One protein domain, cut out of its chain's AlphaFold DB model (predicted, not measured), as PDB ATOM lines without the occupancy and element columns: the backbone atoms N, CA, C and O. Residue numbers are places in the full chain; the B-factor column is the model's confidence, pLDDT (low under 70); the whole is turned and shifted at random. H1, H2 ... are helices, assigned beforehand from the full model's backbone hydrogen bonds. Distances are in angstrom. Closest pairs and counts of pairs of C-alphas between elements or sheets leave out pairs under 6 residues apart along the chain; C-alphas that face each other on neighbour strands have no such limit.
ATOM      1  N   PHE A  50     130.855 153.923 173.057       89.25
ATOM      2  CA  PHE A  50     131.107 154.169 171.630       89.25
ATOM      3  C   PHE A  50     132.410 154.955 171.371       89.25
ATOM      4  O   PHE A  50     133.038 154.776 170.330       89.25
ATOM      5  N   ILE A  51     132.847 155.792 172.322       92.25
ATOM      6  CA  ILE A  51     134.102 156.551 172.238       92.25
ATOM      7  C   ILE A  51     135.312 155.618 172.293       92.25
ATOM      8  O   ILE A  51     136.298 155.889 171.612       92.25
ATOM      9  N   ASP A  52     135.251 154.519 173.046       91.81
ATOM     10  CA  ASP A  52     136.388 153.604 173.186       91.81
ATOM     11  C   ASP A  52     136.702 152.918 171.854       91.81
ATOM     12  O   ASP A  52     137.863 152.842 171.444       91.81
ATOM     13  N   THR A  53     135.668 152.491 171.121       92.31
ATOM     14  CA  THR A  53     135.812 151.951 169.763       92.31
ATOM     15  C   THR A  53     136.458 152.970 168.825       92.31
ATOM     16  O   THR A  53     137.432 152.645 168.145       92.31
ATOM     17  N   ILE A  54     135.966 154.213 168.823       95.19
ATOM     18  CA  ILE A  54     136.484 155.293 167.967       95.19
ATOM     19  C   ILE A  54     137.945 155.607 168.314       95.19
ATOM     20  O   ILE A  54     138.799 155.657 167.433       95.19
ATOM     21  N   SER A  55     138.250 155.761 169.605       93.88
ATOM     22  CA  SER A  55     139.591 156.064 170.114       93.88
ATOM     23  C   SER A  55     140.604 154.980 169.738       93.88
ATOM     24  O   SER A  55     141.702 155.283 169.266       93.88
ATOM     25  N   ASN A  56     140.224 153.705 169.863       94.25
ATOM     26  CA  ASN A  56     141.083 152.587 169.478       94.25
ATOM     27  C   ASN A  56     141.371 152.564 167.971       94.25
ATOM     28  O   ASN A  56     142.512 152.320 167.585       94.25
ATOM     29  N   LEU A  57     140.373 152.852 167.128       95.56
ATOM     30  CA  LEU A  57     140.551 152.948 165.675       95.56
ATOM     31  C   LEU A  57     141.464 154.122 165.298       95.56
ATOM     32  O   LEU A  57     142.396 153.947 164.514       95.56
ATOM     33  N   HIS A  58     141.266 155.289 165.915       95.00
ATOM     34  CA  HIS A  58     142.120 156.460 165.704       95.00
ATOM     35  C   HIS A  58     143.577 156.196 166.106       95.00
ATOM     36  O   HIS A  58     144.490 156.562 165.368       95.00
ATOM     37  N   ARG A  59     143.816 155.489 167.220       93.69
ATOM     38  CA  ARG A  59     145.172 155.159 167.693       93.69
ATOM     39  C   ARG A  59     145.989 154.348 166.682       93.69
ATOM     40  O   ARG A  59     147.208 154.483 166.645       93.69
ATOM     41  N   VAL A  60     145.334 153.517 165.871       94.44
ATOM     42  CA  VAL A  60     145.984 152.685 164.841       94.44
ATOM     43  C   VAL A  60     145.840 153.260 163.428       94.44
ATOM     44  O   VAL A  60     146.057 152.551 162.449       94.44
ATOM     45  N   GLY A  61     145.462 154.536 163.301       94.31
ATOM     46  CA  GLY A  61     145.377 155.228 162.014       94.31
ATOM     47  C   GLY A  61     144.132 154.917 161.178       94.31
ATOM     48  O   GLY A  61     144.067 155.310 160.016       94.31
ATOM     49  N   ARG A  62     143.125 154.234 161.739       95.75
ATOM     50  CA  ARG A  62     141.877 153.855 161.050       95.75
ATOM     51  C   ARG A  62     140.805 154.938 161.219       95.75
ATOM     52  O   ARG A  62     139.737 154.690 161.776       95.75
ATOM     53  N   TYR A  63     141.108 156.160 160.778       95.31
ATOM     54  CA  TYR A  63     140.273 157.346 161.027       95.31
ATOM     55  C   TYR A  63     138.898 157.274 160.361       95.31
ATOM     56  O   TYR A  63     137.898 157.553 161.013       95.31
ATOM     57  N   GLU A  64     138.826 156.844 159.099       95.38
ATOM     58  CA  GLU A  64     137.550 156.696 158.382       95.38
ATOM     59  C   GLU A  64     136.625 155.696 159.087       95.38
ATOM     60  O   GLU A  64     135.437 155.943 159.274       95.38
ATOM     61  N   GLU A  65     137.176 154.585 159.576       96.62
ATOM     62  CA  GLU A  65     136.401 153.589 160.315       96.62
ATOM     63  C   GLU A  65     135.959 154.099 161.689       96.62
ATOM     64  O   GLU A  65     134.839 153.824 162.116       96.62
ATOM     65  N   GLY A  66     136.806 154.885 162.362       96.44
ATOM     66  CA  GLY A  66     136.441 155.585 163.592       96.44
ATOM     67  C   GLY A  66     135.297 156.574 163.367       96.44
ATOM     68  O   GLY A  66     134.314 156.571 164.109       96.44
ATOM     69  N   MET A  67     135.364 157.367 162.301       96.56
ATOM     70  CA  MET A  67     134.328 158.344 161.966       96.56
ATOM     71  C   MET A  67     133.037 157.696 161.448       96.56
ATOM     72  O   MET A  67     131.944 158.193 161.733       96.56
ATOM     73  N   LYS A  68     133.124 156.533 160.798       94.94
ATOM     74  CA  LYS A  68     131.959 155.698 160.491       94.94
ATOM     75  C   LYS A  68     131.293 155.174 161.766       94.94
ATOM     76  O   LYS A  68     130.084 155.337 161.927       94.94
ATOM     77  N   ALA A  69     132.071 154.632 162.706       95.94
ATOM     78  CA  ALA A  69     131.554 154.193 164.003       95.94
ATOM     79  C   ALA A  69     130.900 155.354 164.779       95.94
ATOM     80  O   ALA A  69     129.861 155.173 165.410       95.94
ATOM     81  N   PHE A  70     131.454 156.568 164.683       96.69
ATOM     82  CA  PHE A  70     130.844 157.784 165.225       96.69
ATOM     83  C   PHE A  70     129.486 158.116 164.585       96.69
ATOM     84  O   PHE A  70     128.526 158.431 165.295       96.69
ATOM     85  N   ALA A  71     129.386 158.044 163.257       96.19
ATOM     86  CA  ALA A  71     128.143 158.324 162.542       96.19
ATOM     87  C   ALA A  71     127.047 157.282 162.837       96.19
ATOM     88  O   ALA A  71     125.863 157.623 162.875       96.19
ATOM     89  N   GLU A  72     127.436 156.030 163.080       95.19
ATOM     90  CA  GLU A  72     126.538 154.916 163.412       95.19
ATOM     91  C   GLU A  72     126.204 154.829 164.913       95.19
ATOM     92  O   GLU A  72     125.250 154.146 165.294       95.19
ATOM     93  N   ALA A  73     126.945 155.538 165.772       95.50
ATOM     94  CA  ALA A  73     126.737 155.519 167.214       95.50
ATOM     95  C   ALA A  73     125.313 155.958 167.598       95.50
ATOM     96  O   ALA A  73     124.738 156.908 167.052       95.50
ATOM     97  N   THR A  74     124.751 155.267 168.589       93.38
ATOM     98  CA  THR A  74     123.382 155.476 169.070       93.38
ATOM     99  C   THR A  74     123.366 155.964 170.519       93.38
ATOM    100  O   THR A  74     124.381 155.972 171.215       93.38
ATOM    101  N   GLY A  75     122.198 156.416 170.977       93.88
ATOM    102  CA  GLY A  75     122.006 156.941 172.326       93.88
ATOM    103  C   GLY A  75     122.089 158.471 172.420       93.88
ATOM    104  O   GLY A  75     122.465 159.156 171.461       93.88
ATOM    105  N   PRO A  76     121.705 159.037 173.578       93.12
ATOM    106  CA  PRO A  76     121.531 160.480 173.735       93.12
ATOM    107  C   PRO A  76     122.844 161.260 173.585       93.12
ATOM    108  O   PRO A  76     122.853 162.330 172.983       93.12
ATOM    109  N   TYR A  77     123.966 160.725 174.075       93.69
ATOM    110  CA  TYR A  77     125.262 161.408 174.001       93.69
ATOM    111  C   TYR A  77     125.872 161.375 172.597       93.69
ATOM    112  O   TYR A  77     126.418 162.387 172.155       93.69
ATOM    113  N   ALA A  78     125.712 160.266 171.868       95.12
ATOM    114  CA  ALA A  78     126.077 160.195 170.455       95.12
ATOM    115  C   ALA A  78     125.254 161.195 169.629       95.12
ATOM    116  O   ALA A  78     125.819 161.957 168.849       95.12
ATOM    117  N   ALA A  79     123.941 161.282 169.873       95.44
ATOM    118  CA  ALA A  79     123.072 162.243 169.196       95.44
ATOM    119  C   ALA A  79     123.480 163.704 169.461       95.44
ATOM    120  O   ALA A  79     123.448 164.525 168.545       95.44
ATOM    121  N   ILE A  80     123.898 164.035 170.690       95.44
ATOM    122  CA  ILE A  80     124.430 165.367 171.017       95.44
ATOM    123  C   ILE A  80     125.722 165.639 170.240       95.44
ATOM    124  O   ILE A  80     125.841 166.692 169.615       95.44
ATOM    125  N   ALA A  81     126.673 164.701 170.242       96.00
ATOM    126  CA  ALA A  81     127.943 164.872 169.542       96.00
ATOM    127  C   ALA A  81     127.742 165.022 168.022       96.00
ATOM    128  O   ALA A  81     128.273 165.953 167.419       96.00
ATOM    129  N   GLN A  82     126.897 164.180 167.423       97.81
ATOM    130  CA  GLN A  82     126.499 164.266 166.015       97.81
ATOM    131  C   GLN A  82     125.854 165.619 165.694       97.81
ATOM    132  O   GLN A  82     126.187 166.228 164.685       97.81
ATOM    133  N   LYS A  83     124.988 166.143 166.572       98.19
ATOM    134  CA  LYS A  83     124.372 167.466 166.387       98.19
ATOM    135  C   LYS A  83     125.404 168.596 166.392       98.19
ATOM    136  O   LYS A  83     125.294 169.518 165.588       98.19
ATOM    137  N   VAL A  84     126.399 168.537 167.281       97.94
ATOM    138  CA  VAL A  84     127.484 169.533 167.332       97.94
ATOM    139  C   VAL A  84     128.325 169.482 166.057       97.94
ATOM    140  O   VAL A  84     128.558 170.523 165.448       97.94
ATOM    141  N   ILE A  85     128.727 168.285 165.622       98.25
ATOM    142  CA  ILE A  85     129.518 168.104 164.398       98.25
ATOM    143  C   ILE A  85     128.729 168.524 163.152       98.25
ATOM    144  O   ILE A  85     129.260 169.247 162.314       98.25
ATOM    145  N   ALA A  86     127.445 168.173 163.060       98.50
ATOM    146  CA  ALA A  86     126.563 168.633 161.991       98.50
ATOM    147  C   ALA A  86     126.454 170.163 161.938       98.50
ATOM    148  O   ALA A  86     126.554 170.750 160.861       98.50
ATOM    149  N   GLY A  87     126.289 170.814 163.096       98.62
ATOM    150  CA  GLY A  87     126.281 172.273 163.214       98.62
ATOM    151  C   GLY A  87     127.578 172.902 162.731       98.62
ATOM    152  O   GLY A  87     127.553 173.850 161.951       98.62
ATOM    153  N   TYR A  88     128.705 172.334 163.150       98.31
ATOM    154  CA  TYR A  88     130.030 172.776 162.743       98.31
ATOM    155  C   TYR A  88     130.256 172.651 161.228       98.31
ATOM    156  O   TYR A  88     130.656 173.631 160.597       98.31
ATOM    157  N   ILE A  89     129.952 171.494 160.631       98.56
ATOM    158  CA  ILE A  89     130.105 171.263 159.185       98.56
ATOM    159  C   ILE A  89     129.161 172.180 158.400       98.56
ATOM    160  O   ILE A  89     129.611 172.905 157.514       98.56
ATOM    161  N   SER A  90     127.868 172.191 158.746       98.69
ATOM    162  CA  SER A  90     126.870 173.012 158.052       98.69
ATOM    163  C   SER A  90     127.248 174.491 158.099       98.69
ATOM    164  O   SER A  90     127.278 175.141 157.057       98.69
ATOM    165  N   TYR A  91     127.608 175.016 159.276       98.25
ATOM    166  CA  TYR A  91     128.041 176.403 159.405       98.25
ATOM    167  C   TYR A  91     129.271 176.689 158.544       98.25
ATOM    168  O   TYR A  91     129.259 177.652 157.784       98.25
ATOM    169  N   SER A  92     130.299 175.842 158.622       98.25
ATOM    170  CA  SER A  92     131.567 176.061 157.926       98.25
ATOM    171  C   SER A  92     131.385 176.140 156.411       98.25
ATOM    172  O   SER A  92     131.774 177.126 155.800       98.25
ATOM    173  N   PHE A  93     130.712 175.164 155.801       98.38
ATOM    174  CA  PHE A  93     130.507 175.163 154.349       98.38
ATOM    175  C   PHE A  93     129.609 176.312 153.860       98.38
ATOM    176  O   PHE A  93     129.768 176.756 152.729       98.38
ATOM    177  N   HIS A  94     128.703 176.837 154.694       98.25
ATOM    178  CA  HIS A  94     127.916 178.033 154.353       98.25
ATOM    179  C   HIS A  94     128.708 179.344 154.430       98.25
ATOM    180  O   HIS A  94     128.231 180.355 153.923       98.25
ATOM    181  N   ARG A  95     129.874 179.358 155.085       97.75
ATOM    182  CA  ARG A  95     130.744 180.542 155.162       97.75
ATOM    183  C   ARG A  95     131.718 180.641 153.982       97.75
ATOM    184  O   ARG A  95     132.395 181.660 153.857       97.75
ATOM    185  N   VAL A  96     131.798 179.623 153.121       97.44
ATOM    186  CA  VAL A  96     132.594 179.683 151.883       97.44
ATOM    187  C   VAL A  96     131.998 180.742 150.951       97.44
ATOM    188  O   VAL A  96     130.784 180.802 150.769       97.44
ATOM    189  N   GLY A  97     132.848 181.600 150.395       96.56
ATOM    190  CA  GLY A  97     132.477 182.790 149.629       96.56
ATOM    191  C   GLY A  97     132.159 184.026 150.482       96.56
ATOM    192  O   GLY A  97     132.071 185.124 149.940       96.56
ATOM    193  N   GLU A  98     132.002 183.875 151.803       96.75
ATOM    194  CA  GLU A  98     131.805 184.986 152.749       96.75
ATOM    195  C   GLU A  98     133.080 185.268 153.557       96.75
ATOM    196  O   GLU A  98     133.510 186.412 153.668       96.75
ATOM    197  N   VAL A  99     133.677 184.220 154.135       95.19
ATOM    198  CA  VAL A  99     134.849 184.318 155.023       95.19
ATOM    199  C   VAL A  99     136.146 183.985 154.285       95.19
ATOM    200  O   VAL A  99     137.189 184.561 154.587       95.19
ATOM    201  N   THR A 100     136.089 183.063 153.325       96.62
ATOM    202  CA  THR A 100     137.212 182.639 152.473       96.62
ATOM    203  C   THR A 100     136.699 182.274 151.085       96.62
ATOM    204  O   THR A 100     135.531 181.915 150.945       96.62
ATOM    205  N   ASP A 101     137.563 182.315 150.071       96.00
ATOM    206  CA  ASP A 101     137.179 182.004 148.685       96.00
ATOM    207  C   ASP A 101     136.792 180.527 148.486       96.00
ATOM    208  O   ASP A 101     135.915 180.209 147.684       96.00
ATOM    209  N   ASP A 102     137.410 179.622 149.250       96.12
ATOM    210  CA  ASP A 102     137.183 178.178 149.189       96.12
ATOM    211  C   ASP A 102     137.158 177.523 150.583       96.12
ATOM    212  O   ASP A 102     137.388 178.170 151.613       96.12
ATOM    213  N   ILE A 103     136.853 176.220 150.615       97.25
ATOM    214  CA  ILE A 103     136.800 175.435 151.855       97.25
ATOM    215  C   ILE A 103     138.179 175.277 152.511       97.25
ATOM    216  O   ILE A 103     138.264 175.287 153.739       97.25
ATOM    217  N   SER A 104     139.259 175.237 151.725       96.06
ATOM    218  CA  SER A 104     140.634 175.083 152.211       96.06
ATOM    219  C   SER A 104     141.058 176.249 153.108       96.06
ATOM    220  O   SER A 104     141.787 176.064 154.087       96.06
ATOM    221  N   GLY A 105     140.565 177.460 152.835       96.50
ATOM    222  CA  GLY A 105     140.731 178.606 153.729       96.50
ATOM    223  C   GLY A 105     140.121 178.370 155.118       96.50
ATOM    224  O   GLY A 105     140.789 178.575 156.136       96.50
ATOM    225  N   ILE A 106     138.877 177.884 155.173       97.50
ATOM    226  CA  ILE A 106     138.199 177.551 156.438       97.50
ATOM    227  C   ILE A 106     138.911 176.398 157.138       97.50
ATOM    228  O   ILE A 106     139.136 176.457 158.348       97.50
ATOM    229  N   ASP A 107     139.326 175.379 156.390       97.38
ATOM    230  CA  ASP A 107     140.061 174.239 156.925       97.38
ATOM    231  C   ASP A 107     141.355 174.661 157.611       97.38
ATOM    232  O   ASP A 107     141.674 174.158 158.688       97.38
ATOM    233  N   ARG A 108     142.082 175.627 157.040       95.25
ATOM    234  CA  ARG A 108     143.292 176.170 157.663       95.25
ATOM    235  C   ARG A 108     142.979 176.932 158.948       95.25
ATOM    236  O   ARG A 108     143.675 176.746 159.947       95.25
ATOM    237  N   ILE A 109     141.924 177.749 158.958       95.44
ATOM    238  CA  ILE A 109     141.485 178.473 160.162       95.44
ATOM    239  C   ILE A 109     141.140 177.479 161.274       95.44
ATOM    240  O   ILE A 109     141.632 177.595 162.398       95.44
ATOM    241  N   MET A 110     140.333 176.469 160.961       96.12
ATOM    242  CA  MET A 110     139.884 175.492 161.948       96.12
ATOM    243  C   MET A 110     141.008 174.548 162.386       96.12
ATOM    244  O   MET A 110     141.194 174.316 163.582       96.12
ATOM    245  N   GLY A 111     141.803 174.063 161.436       94.25
ATOM    246  CA  GLY A 111     142.895 173.125 161.661       94.25
ATOM    247  C   GLY A 111     144.090 173.725 162.395       94.25
ATOM    248  O   GLY A 111     144.629 173.095 163.303       94.25
ATOM    249  N   PHE A 112     144.514 174.939 162.038       92.25
ATOM    250  CA  PHE A 112     145.717 175.559 162.609       92.25
ATOM    251  C   PHE A 112     145.418 176.653 163.634       92.25
ATOM    252  O   PHE A 112     146.235 176.879 164.521       92.25
ATOM    253  N   GLY A 113     144.262 177.314 163.544       94.25
ATOM    254  CA  GLY A 113     143.845 178.326 164.518       94.25
ATOM    255  C   GLY A 113     143.164 177.713 165.738       94.25
ATOM    256  O   GLY A 113     143.544 177.997 166.873       94.25
ATOM    257  N   PHE A 114     142.179 176.843 165.512       93.19
ATOM    258  CA  PHE A 114     141.395 176.222 166.588       93.19
ATOM    259  C   PHE A 114     141.887 174.829 166.993       93.19
ATOM    260  O   PHE A 114     141.431 174.303 168.009       93.19
ATOM    261  N   ASN A 115     142.816 174.241 166.230       92.62
ATOM    262  CA  ASN A 115     143.282 172.863 166.410       92.62
ATOM    263  C   ASN A 115     142.125 171.845 166.405       92.62
ATOM    264  O   ASN A 115     142.086 170.911 167.207       92.62
ATOM    265  N   TRP A 116     141.146 172.069 165.530       93.69
ATOM    266  CA  TRP A 116     140.021 171.170 165.287       93.69
ATOM    267  C   TRP A 116     140.248 170.357 164.019       93.69
ATOM    268  O   TRP A 116     140.982 170.781 163.130       93.69
ATOM    269  N   ALA A 117     139.573 169.213 163.898       95.88
ATOM    270  CA  ALA A 117     139.450 168.560 162.603       95.88
ATOM    271  C   ALA A 117     138.771 169.524 161.614       95.88
ATOM    272  O   ALA A 117     137.684 170.033 161.921       95.88
ATOM    273  N   PRO A 118     139.398 169.816 160.462       97.56
ATOM    274  CA  PRO A 118     138.797 170.669 159.452       97.56
ATOM    275  C   PRO A 118     137.418 170.152 159.018       97.56
ATOM    276  O   PRO A 118     137.206 168.934 159.004       97.56
ATOM    277  N   PRO A 119     136.460 171.035 158.686       97.94
ATOM    278  CA  PRO A 119     135.132 170.610 158.266       97.94
ATOM    279  C   PRO A 119     135.192 169.681 157.048       97.94
ATOM    280  O   PRO A 119     134.476 168.683 157.044       97.94
ATOM    281  N   SER A 120     136.063 169.938 156.066       98.06
ATOM    282  CA  SER A 120     136.211 169.056 154.900       98.06
ATOM    283  C   SER A 120     136.772 167.678 155.265       98.06
ATOM    284  O   SER A 120     136.237 166.672 154.810       98.06
ATOM    285  N   VAL A 121     137.764 167.605 156.166       97.75
ATOM    286  CA  VAL A 121     138.313 166.340 156.686       97.75
ATOM    287  C   VAL A 121     137.216 165.521 157.357       97.75
ATOM    288  O   VAL A 121     137.153 164.305 157.178       97.75
ATOM    289  N   LEU A 122     136.328 166.166 158.118       98.00
ATOM    290  CA  LEU A 122     135.194 165.476 158.729       98.00
ATOM    291  C   LEU A 122     134.223 164.939 157.673       98.00
ATOM    292  O   LEU A 122     133.813 163.789 157.794       98.00
ATOM    293  N   VAL A 123     133.891 165.711 156.633       98.25
ATOM    294  CA  VAL A 123     133.036 165.212 155.538       98.25
ATOM    295  C   VAL A 123     133.692 164.029 154.830       98.25
ATOM    296  O   VAL A 123     133.042 163.005 154.636       98.25
ATOM    297  N   ASP A 124     134.979 164.130 154.503       97.62
ATOM    298  CA  ASP A 124     135.708 163.098 153.763       97.62
ATOM    299  C   ASP A 124     135.892 161.802 154.568       97.62
ATOM    300  O   ASP A 124     135.934 160.725 153.975       97.62
ATOM    301  N   THR A 125     135.987 161.889 155.900       96.75
ATOM    302  CA  THR A 125     136.157 160.720 156.788       96.75
ATOM    303  C   THR A 125     134.834 160.105 157.243       96.75
ATOM    304  O   THR A 125     134.767 158.893 157.438       96.75
ATOM    305  N   ILE A 126     133.772 160.904 157.407       97.06
ATOM    306  CA  ILE A 126     132.409 160.421 157.698       97.06
ATOM    307  C   ILE A 126     131.740 159.871 156.426       97.06
ATOM    308  O   ILE A 126     130.939 158.936 156.491       97.06
ATOM    309  N   GLY A 127     132.050 160.466 155.274       97.38
ATOM    310  CA  GLY A 127     131.388 160.242 153.993       97.38
ATOM    311  C   GLY A 127     130.273 161.256 153.726       97.38
ATOM    312  O   GLY A 127     129.617 161.762 154.647       97.38
ATOM    313  N   LEU A 128     130.009 161.524 152.445       97.94
ATOM    314  CA  LEU A 128     129.087 162.576 152.010       97.94
ATOM    315  C   LEU A 128     127.639 162.298 152.443       97.94
ATOM    316  O   LEU A 128     127.029 163.111 153.140       97.94
ATOM    317  N   LYS A 129     127.087 161.130 152.087       97.12
ATOM    318  CA  LYS A 129     125.706 160.756 152.448       97.12
ATOM    319  C   LYS A 129     125.458 160.708 153.961       97.12
ATOM    320  O   LYS A 129     124.468 161.298 154.402       97.12
ATOM    321  N   PRO A 130     126.302 160.044 154.782       97.12
ATOM    322  CA  PRO A 130     126.123 160.065 156.230       97.12
ATOM    323  C   PRO A 130     126.204 161.483 156.806       97.12
ATOM    324  O   PRO A 130     125.415 161.813 157.690       97.12
ATOM    325  N   THR A 131     127.083 162.336 156.268       98.31
ATOM    326  CA  THR A 131     127.185 163.747 156.667       98.31
ATOM    327  C   THR A 131     125.895 164.514 156.376       98.31
ATOM    328  O   THR A 131     125.349 165.139 157.284       98.31
ATOM    329  N   ILE A 132     125.361 164.431 155.150       98.38
ATOM    330  CA  ILE A 132     124.098 165.091 154.774       98.38
ATOM    331  C   ILE A 132     122.966 164.640 155.702       98.38
ATOM    332  O   ILE A 132     122.297 165.473 156.312       98.38
ATOM    333  N   LYS A 133     122.820 163.326 155.909       97.75
ATOM    334  CA  LYS A 133     121.801 162.767 156.807       97.75
ATOM    335  C   LYS A 133     121.954 163.265 158.248       97.75
ATOM    336  O   LYS A 133     120.960 163.487 158.939       97.75
ATOM    337  N   MET A 134     123.189 163.425 158.726       97.81
ATOM    338  CA  MET A 134     123.473 163.955 160.061       97.81
ATOM    339  C   MET A 134     123.044 165.425 160.187       97.81
ATOM    340  O   MET A 134     122.456 165.797 161.203       97.81
ATOM    341  N   ILE A 135     123.283 166.234 159.149       98.56
ATOM    342  CA  ILE A 135     122.862 167.643 159.062       98.56
ATOM    343  C   ILE A 135     121.334 167.762 159.047       98.56
ATOM    344  O   ILE A 135     120.769 168.509 159.848       98.56
ATOM    345  N   GLU A 136     120.656 166.973 158.216       98.19
ATOM    346  CA  GLU A 136     119.190 166.953 158.139       98.19
ATOM    347  C   GLU A 136     118.556 166.528 159.466       98.19
ATOM    348  O   GLU A 136     117.651 167.191 159.974       98.19
ATOM    349  N   LYS A 137     119.075 165.463 160.092       97.06
ATOM    350  CA  LYS A 137     118.620 164.991 161.411       97.06
ATOM    351  C   LYS A 137     118.803 166.052 162.502       97.06
ATOM    352  O   LYS A 137     118.045 166.068 163.471       97.06
ATOM    353  N   ALA A 138     119.795 166.929 162.362       97.00
ATOM    354  CA  ALA A 138     120.012 168.053 163.268       97.00
ATOM    355  C   ALA A 138     119.048 169.233 163.024       97.00
ATOM    356  O   ALA A 138     119.055 170.174 163.823       97.00
ATOM    357  N   GLY A 139     118.214 169.181 161.975       97.75
ATOM    358  CA  GLY A 139     117.295 170.251 161.585       97.75
ATOM    359  C   GLY A 139     118.009 171.452 160.965       97.75
ATOM    360  O   GLY A 139     117.552 172.582 161.116       97.75
ATOM    361  N   LEU A 140     119.165 171.222 160.339       98.25
ATOM    362  CA  LEU A 140     120.015 172.258 159.762       98.25
ATOM    363  C   LEU A 140     119.942 172.233 158.233       98.25
ATOM    364  O   LEU A 140     119.679 171.196 157.628       98.25
ATOM    365  N   ALA A 141     120.220 173.375 157.607       98.00
ATOM    366  CA  ALA A 141     120.318 173.454 156.156       98.00
ATOM    367  C   ALA A 141     121.555 172.690 155.657       98.00
ATOM    368  O   ALA A 141     122.657 172.836 156.203       98.00
ATOM    369  N   VAL A 142     121.373 171.895 154.605       98.44
ATOM    370  CA  VAL A 142     122.472 171.224 153.906       98.44
ATOM    371  C   VAL A 142     123.167 172.248 153.001       98.44
ATOM    372  O   VAL A 142     122.496 172.856 152.167       98.44
ATOM    373  N   PRO A 143     124.489 172.460 153.142       98.12
ATOM    374  CA  PRO A 143     125.222 173.389 152.288       98.12
ATOM    375  C   PRO A 143     125.135 172.990 150.807       98.12
ATOM    376  O   PRO A 143     125.316 171.805 150.505       98.12
ATOM    377  N   PRO A 144     124.956 173.941 149.867       97.50
ATOM    378  CA  PRO A 144     124.883 173.636 148.436       97.50
ATOM    379  C   PRO A 144     126.087 172.848 147.910       97.50
ATOM    380  O   PRO A 144     125.924 171.954 147.087       97.50
ATOM    381  N   ALA A 145     127.288 173.131 148.428       97.44
ATOM    382  CA  ALA A 145     128.507 172.406 148.073       97.44
ATOM    383  C   ALA A 145     128.416 170.901 148.379       97.44
ATOM    384  O   ALA A 145     128.910 170.095 147.600       97.44
ATOM    385  N   LEU A 146     127.753 170.517 149.477       98.12
ATOM    386  CA  LEU A 146     127.530 169.110 149.816       98.12
ATOM    387  C   LEU A 146     126.344 168.533 149.037       98.12
ATOM    388  O   LEU A 146     126.432 167.425 148.522       98.12
ATOM    389  N   ALA A 147     125.249 169.290 148.918       97.81
ATOM    390  CA  ALA A 147     124.041 168.847 148.218       97.81
ATOM    391  C   ALA A 147     124.281 168.546 146.727       97.81
ATOM    392  O   ALA A 147     123.676 167.626 146.181       97.81
ATOM    393  N   ASN A 148     125.166 169.308 146.080       97.56
ATOM    394  CA  ASN A 148     125.472 169.177 144.655       97.56
ATOM    395  C   ASN A 148     126.670 168.257 144.366       97.56
ATOM    396  O   ASN A 148     126.982 168.013 143.200       97.56
ATOM    397  N   ALA A 149     127.365 167.772 145.398       97.69
ATOM    398  CA  ALA A 149     128.526 166.911 145.226       97.69
ATOM    399  C   ALA A 149     128.129 165.470 144.886       97.69
ATOM    400  O   ALA A 149     127.099 164.951 145.320       97.69
ATOM    401  N   GLN A 150     128.991 164.796 144.124       96.38
ATOM    402  CA  GLN A 150     128.864 163.365 143.862       96.38
ATOM    403  C   GLN A 150     129.498 162.558 144.998       96.38
ATOM    404  O   GLN A 150     130.445 163.009 145.646       96.38
ATOM    405  N   GLU A 151     129.011 161.337 145.227       92.81
ATOM    406  CA  GLU A 151     129.657 160.430 146.180       92.81
ATOM    407  C   GLU A 151     131.119 160.193 145.768       92.81
ATOM    408  O   GLU A 151     131.403 159.965 144.594       92.81
ATOM    409  N   GLY A 152     132.039 160.256 146.731       90.75
ATOM    410  CA  GLY A 152     133.479 160.156 146.476       90.75
ATOM    411  C   GLY A 152     134.170 161.479 146.125       90.75
ATOM    412  O   GLY A 152     135.394 161.485 146.004       90.75
ATOM    413  N   THR A 153     133.433 162.593 146.017       96.00
ATOM    414  CA  THR A 153     134.039 163.936 145.981       96.00
ATOM    415  C   THR A 153     134.922 164.122 147.213       96.00
ATOM    416  O   THR A 153     134.464 163.885 148.331       96.00
ATOM    417  N   LYS A 154     136.175 164.530 147.002       95.75
ATOM    418  CA  LYS A 154     137.098 164.911 148.073       95.75
ATOM    419  C   LYS A 154     137.051 166.417 148.263       95.75
ATOM    420  O   LYS A 154     137.171 167.158 147.290       95.75
ATOM    421  N   PHE A 155     136.847 166.846 149.503       97.06
ATOM    422  CA  PHE A 155     136.788 168.261 149.860       97.06
ATOM    423  C   PHE A 155     138.089 168.750 150.487       97.06
ATOM    424  O   PHE A 155     138.431 169.917 150.318       97.06
ATOM    425  N   PHE A 156     138.796 167.889 151.219       96.50
ATOM    426  CA  PHE A 156     140.075 168.249 151.809       96.50
ATOM    427  C   PHE A 156     141.195 168.081 150.782       96.50
ATOM    428  O   PHE A 156     141.458 166.971 150.319       96.50
ATOM    429  N   ASP A 157     141.882 169.179 150.469       91.06
ATOM    430  CA  ASP A 157     143.000 169.200 149.525       91.06
ATOM    431  C   ASP A 157     144.171 170.013 150.095       91.06
ATOM    432  O   ASP A 157     144.433 171.156 149.713       91.06
ATOM    433  N   ASP A 158     144.857 169.433 151.082       92.00
ATOM    434  CA  ASP A 158     146.148 169.939 151.546       92.00
ATOM    435  C   ASP A 158     147.190 168.805 151.555       92.00
ATOM    436  O   ASP A 158     147.235 168.002 152.496       92.00
ATOM    437  N   PRO A 159     148.054 168.718 150.524       88.94
ATOM    438  CA  PRO A 159     149.009 167.620 150.384       88.94
ATOM    439  C   PRO A 159     150.113 167.637 151.449       88.94
ATOM    440  O   PRO A 159     150.844 166.657 151.592       88.94
ATOM    441  N   GLN A 160     150.267 168.733 152.198       89.25
ATOM    442  CA  GLN A 160     151.285 168.854 153.243       89.25
ATOM    443  C   GLN A 160     150.782 168.372 154.609       89.25
ATOM    444  O   GLN A 160     151.563 168.278 155.560       89.25
ATOM    445  N   VAL A 161     149.489 168.061 154.731       90.62
ATOM    446  CA  VAL A 161     148.851 167.765 156.011       90.62
ATOM    447  C   VAL A 161     148.428 166.304 156.091       90.62
ATOM    448  O   VAL A 161     147.558 165.828 155.368       90.62
ATOM    449  N   ASN A 162     148.994 165.590 157.064       90.81
ATOM    450  CA  ASN A 162     148.488 164.281 157.454       90.81
ATOM    451  C   ASN A 162     147.203 164.452 158.279       90.81
ATOM    452  O   ASN A 162     147.248 165.003 159.382       90.81
ATOM    453  N   VAL A 163     146.076 163.936 157.778       91.12
ATOM    454  CA  VAL A 163     144.761 164.018 158.446       91.12
ATOM    455  C   VAL A 163     144.765 163.447 159.867       91.12
ATOM    456  O   VAL A 163     144.035 163.928 160.731       91.12
ATOM    457  N   GLY A 164     145.644 162.481 160.150       91.00
ATOM    458  CA  GLY A 164     145.811 161.885 161.472       91.00
ATOM    459  C   GLY A 164     146.221 162.875 162.557       91.00
ATOM    460  O   GLY A 164     145.915 162.657 163.728       91.00
ATOM    461  N   LYS A 165     146.812 164.017 162.178       91.25
ATOM    462  CA  LYS A 165     147.079 165.137 163.091       91.25
ATOM    463  C   LYS A 165     145.825 165.590 163.844       91.25
ATOM    464  O   LYS A 165     145.934 166.051 164.976       91.25
ATOM    465  N   PHE A 166     144.652 165.483 163.226       92.44
ATOM    466  CA  PHE A 166     143.401 165.971 163.802       92.44
ATOM    467  C   PHE A 166     142.637 164.918 164.612       92.44
ATOM    468  O   PHE A 166     141.660 165.247 165.280       92.44
ATOM    469  N   PHE A 167     143.093 163.666 164.588       91.44
ATOM    470  CA  PHE A 167     142.436 162.530 165.232       91.44
ATOM    471  C   PHE A 167     143.308 161.913 166.331       91.44
ATOM    472  O   PHE A 167     143.343 160.698 166.510       91.44
TER     473      PHE A 167
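What this domain is: This is residues 50 to 167 of the 170 residues of an uncharacterized protein of Myxococcales bacterium SG8_38_1 (UniProt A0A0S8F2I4). Picture a rounded body of crossed helices round one short helix, H5, which sits near the middle. The long helix H3 crosses H5 on one side, H2 of the hairpin H1 and H2 packs on the last part of H5, and H4 packs near its first residue. H6 crosses H3, and after H7 a long stretch, residues 148 to 162, leads to the short last helix H8. The printed part has 118 residues with eight named helices, H1 to H8 in order, and no named strand; its class is all helix. It is compact, with a radius of gyration of the C-alphas of 13.6 A and spans of 37 by 34 by 26 A.

Where its parts are: Find C-alpha 50 at (131.107, 154.169, 171.630); from there H1 runs 14.6 A through residues 50 to 59. Next comes H2, residues 63 to 72, 14.2 A long. At C-alpha 76, (121.531, 160.480, 173.735), begins H3, residues 76 to 94, the longest helix at 26.9 A. Read on to H4, residues 103 to 113, 14.8 A, then H5, residues 119 to 126, 10.6 A, and H6, residues 128 to 137, 14.3 A. H7 holds residues 144 to 147, and H8 holds residues 163 to 166, ending at C-alpha 166, (143.401, 165.971, 163.802).

How they stand to each other: Start with the helical hairpin H1 and H2: they touch, closest at the C-alphas of Ile 54 and Gly 66, 4.4 A apart, at a shallow tilt of 10 degrees, opposite ways. H2 touches H5 about perpendicular, at 79 degrees, with the C-alphas of Glu 64 and Thr 125 closest at 4.5 A. H3 touches H5 with residues 88 to 93 alone, at a steep tilt of 48 degrees; the C-alphas of Ile 89 and Pro 119 are closest, at 5.2 A. H4 touches H5 at 83 degrees, about perpendicular, closest at the C-alphas of Asp 107 and Pro 119, 6.3 A. H3 touches H6 with residues 82 to 90 alone, only just about perpendicular at 70.1 degrees; the C-alphas of Ala 86 and Ile 135 are closest, at 4.8 A. H6 and H7 only just touch, with 3 pairs of C-alphas within 8 A, the closest those of Leu 128 and Leu 146 at 7.1 A. H8 touches no helix but is near H5, the closest C-alphas being those of Val 121 and Val 163 at 7.1 A. Among the pairs that are apart are H1 and H4. In H1 to H6 every O i to N i+4 pair is within hydrogen-bond range; H7 and H8 are too short for such a pair.

The domain as a whole: Look for the two C-alphas farthest apart at Asp 52 and Glu 98, 37.7 A. The printed part has no cut. The one long link is H7 to H8, 15 residues. No printed residue has a pLDDT under 70.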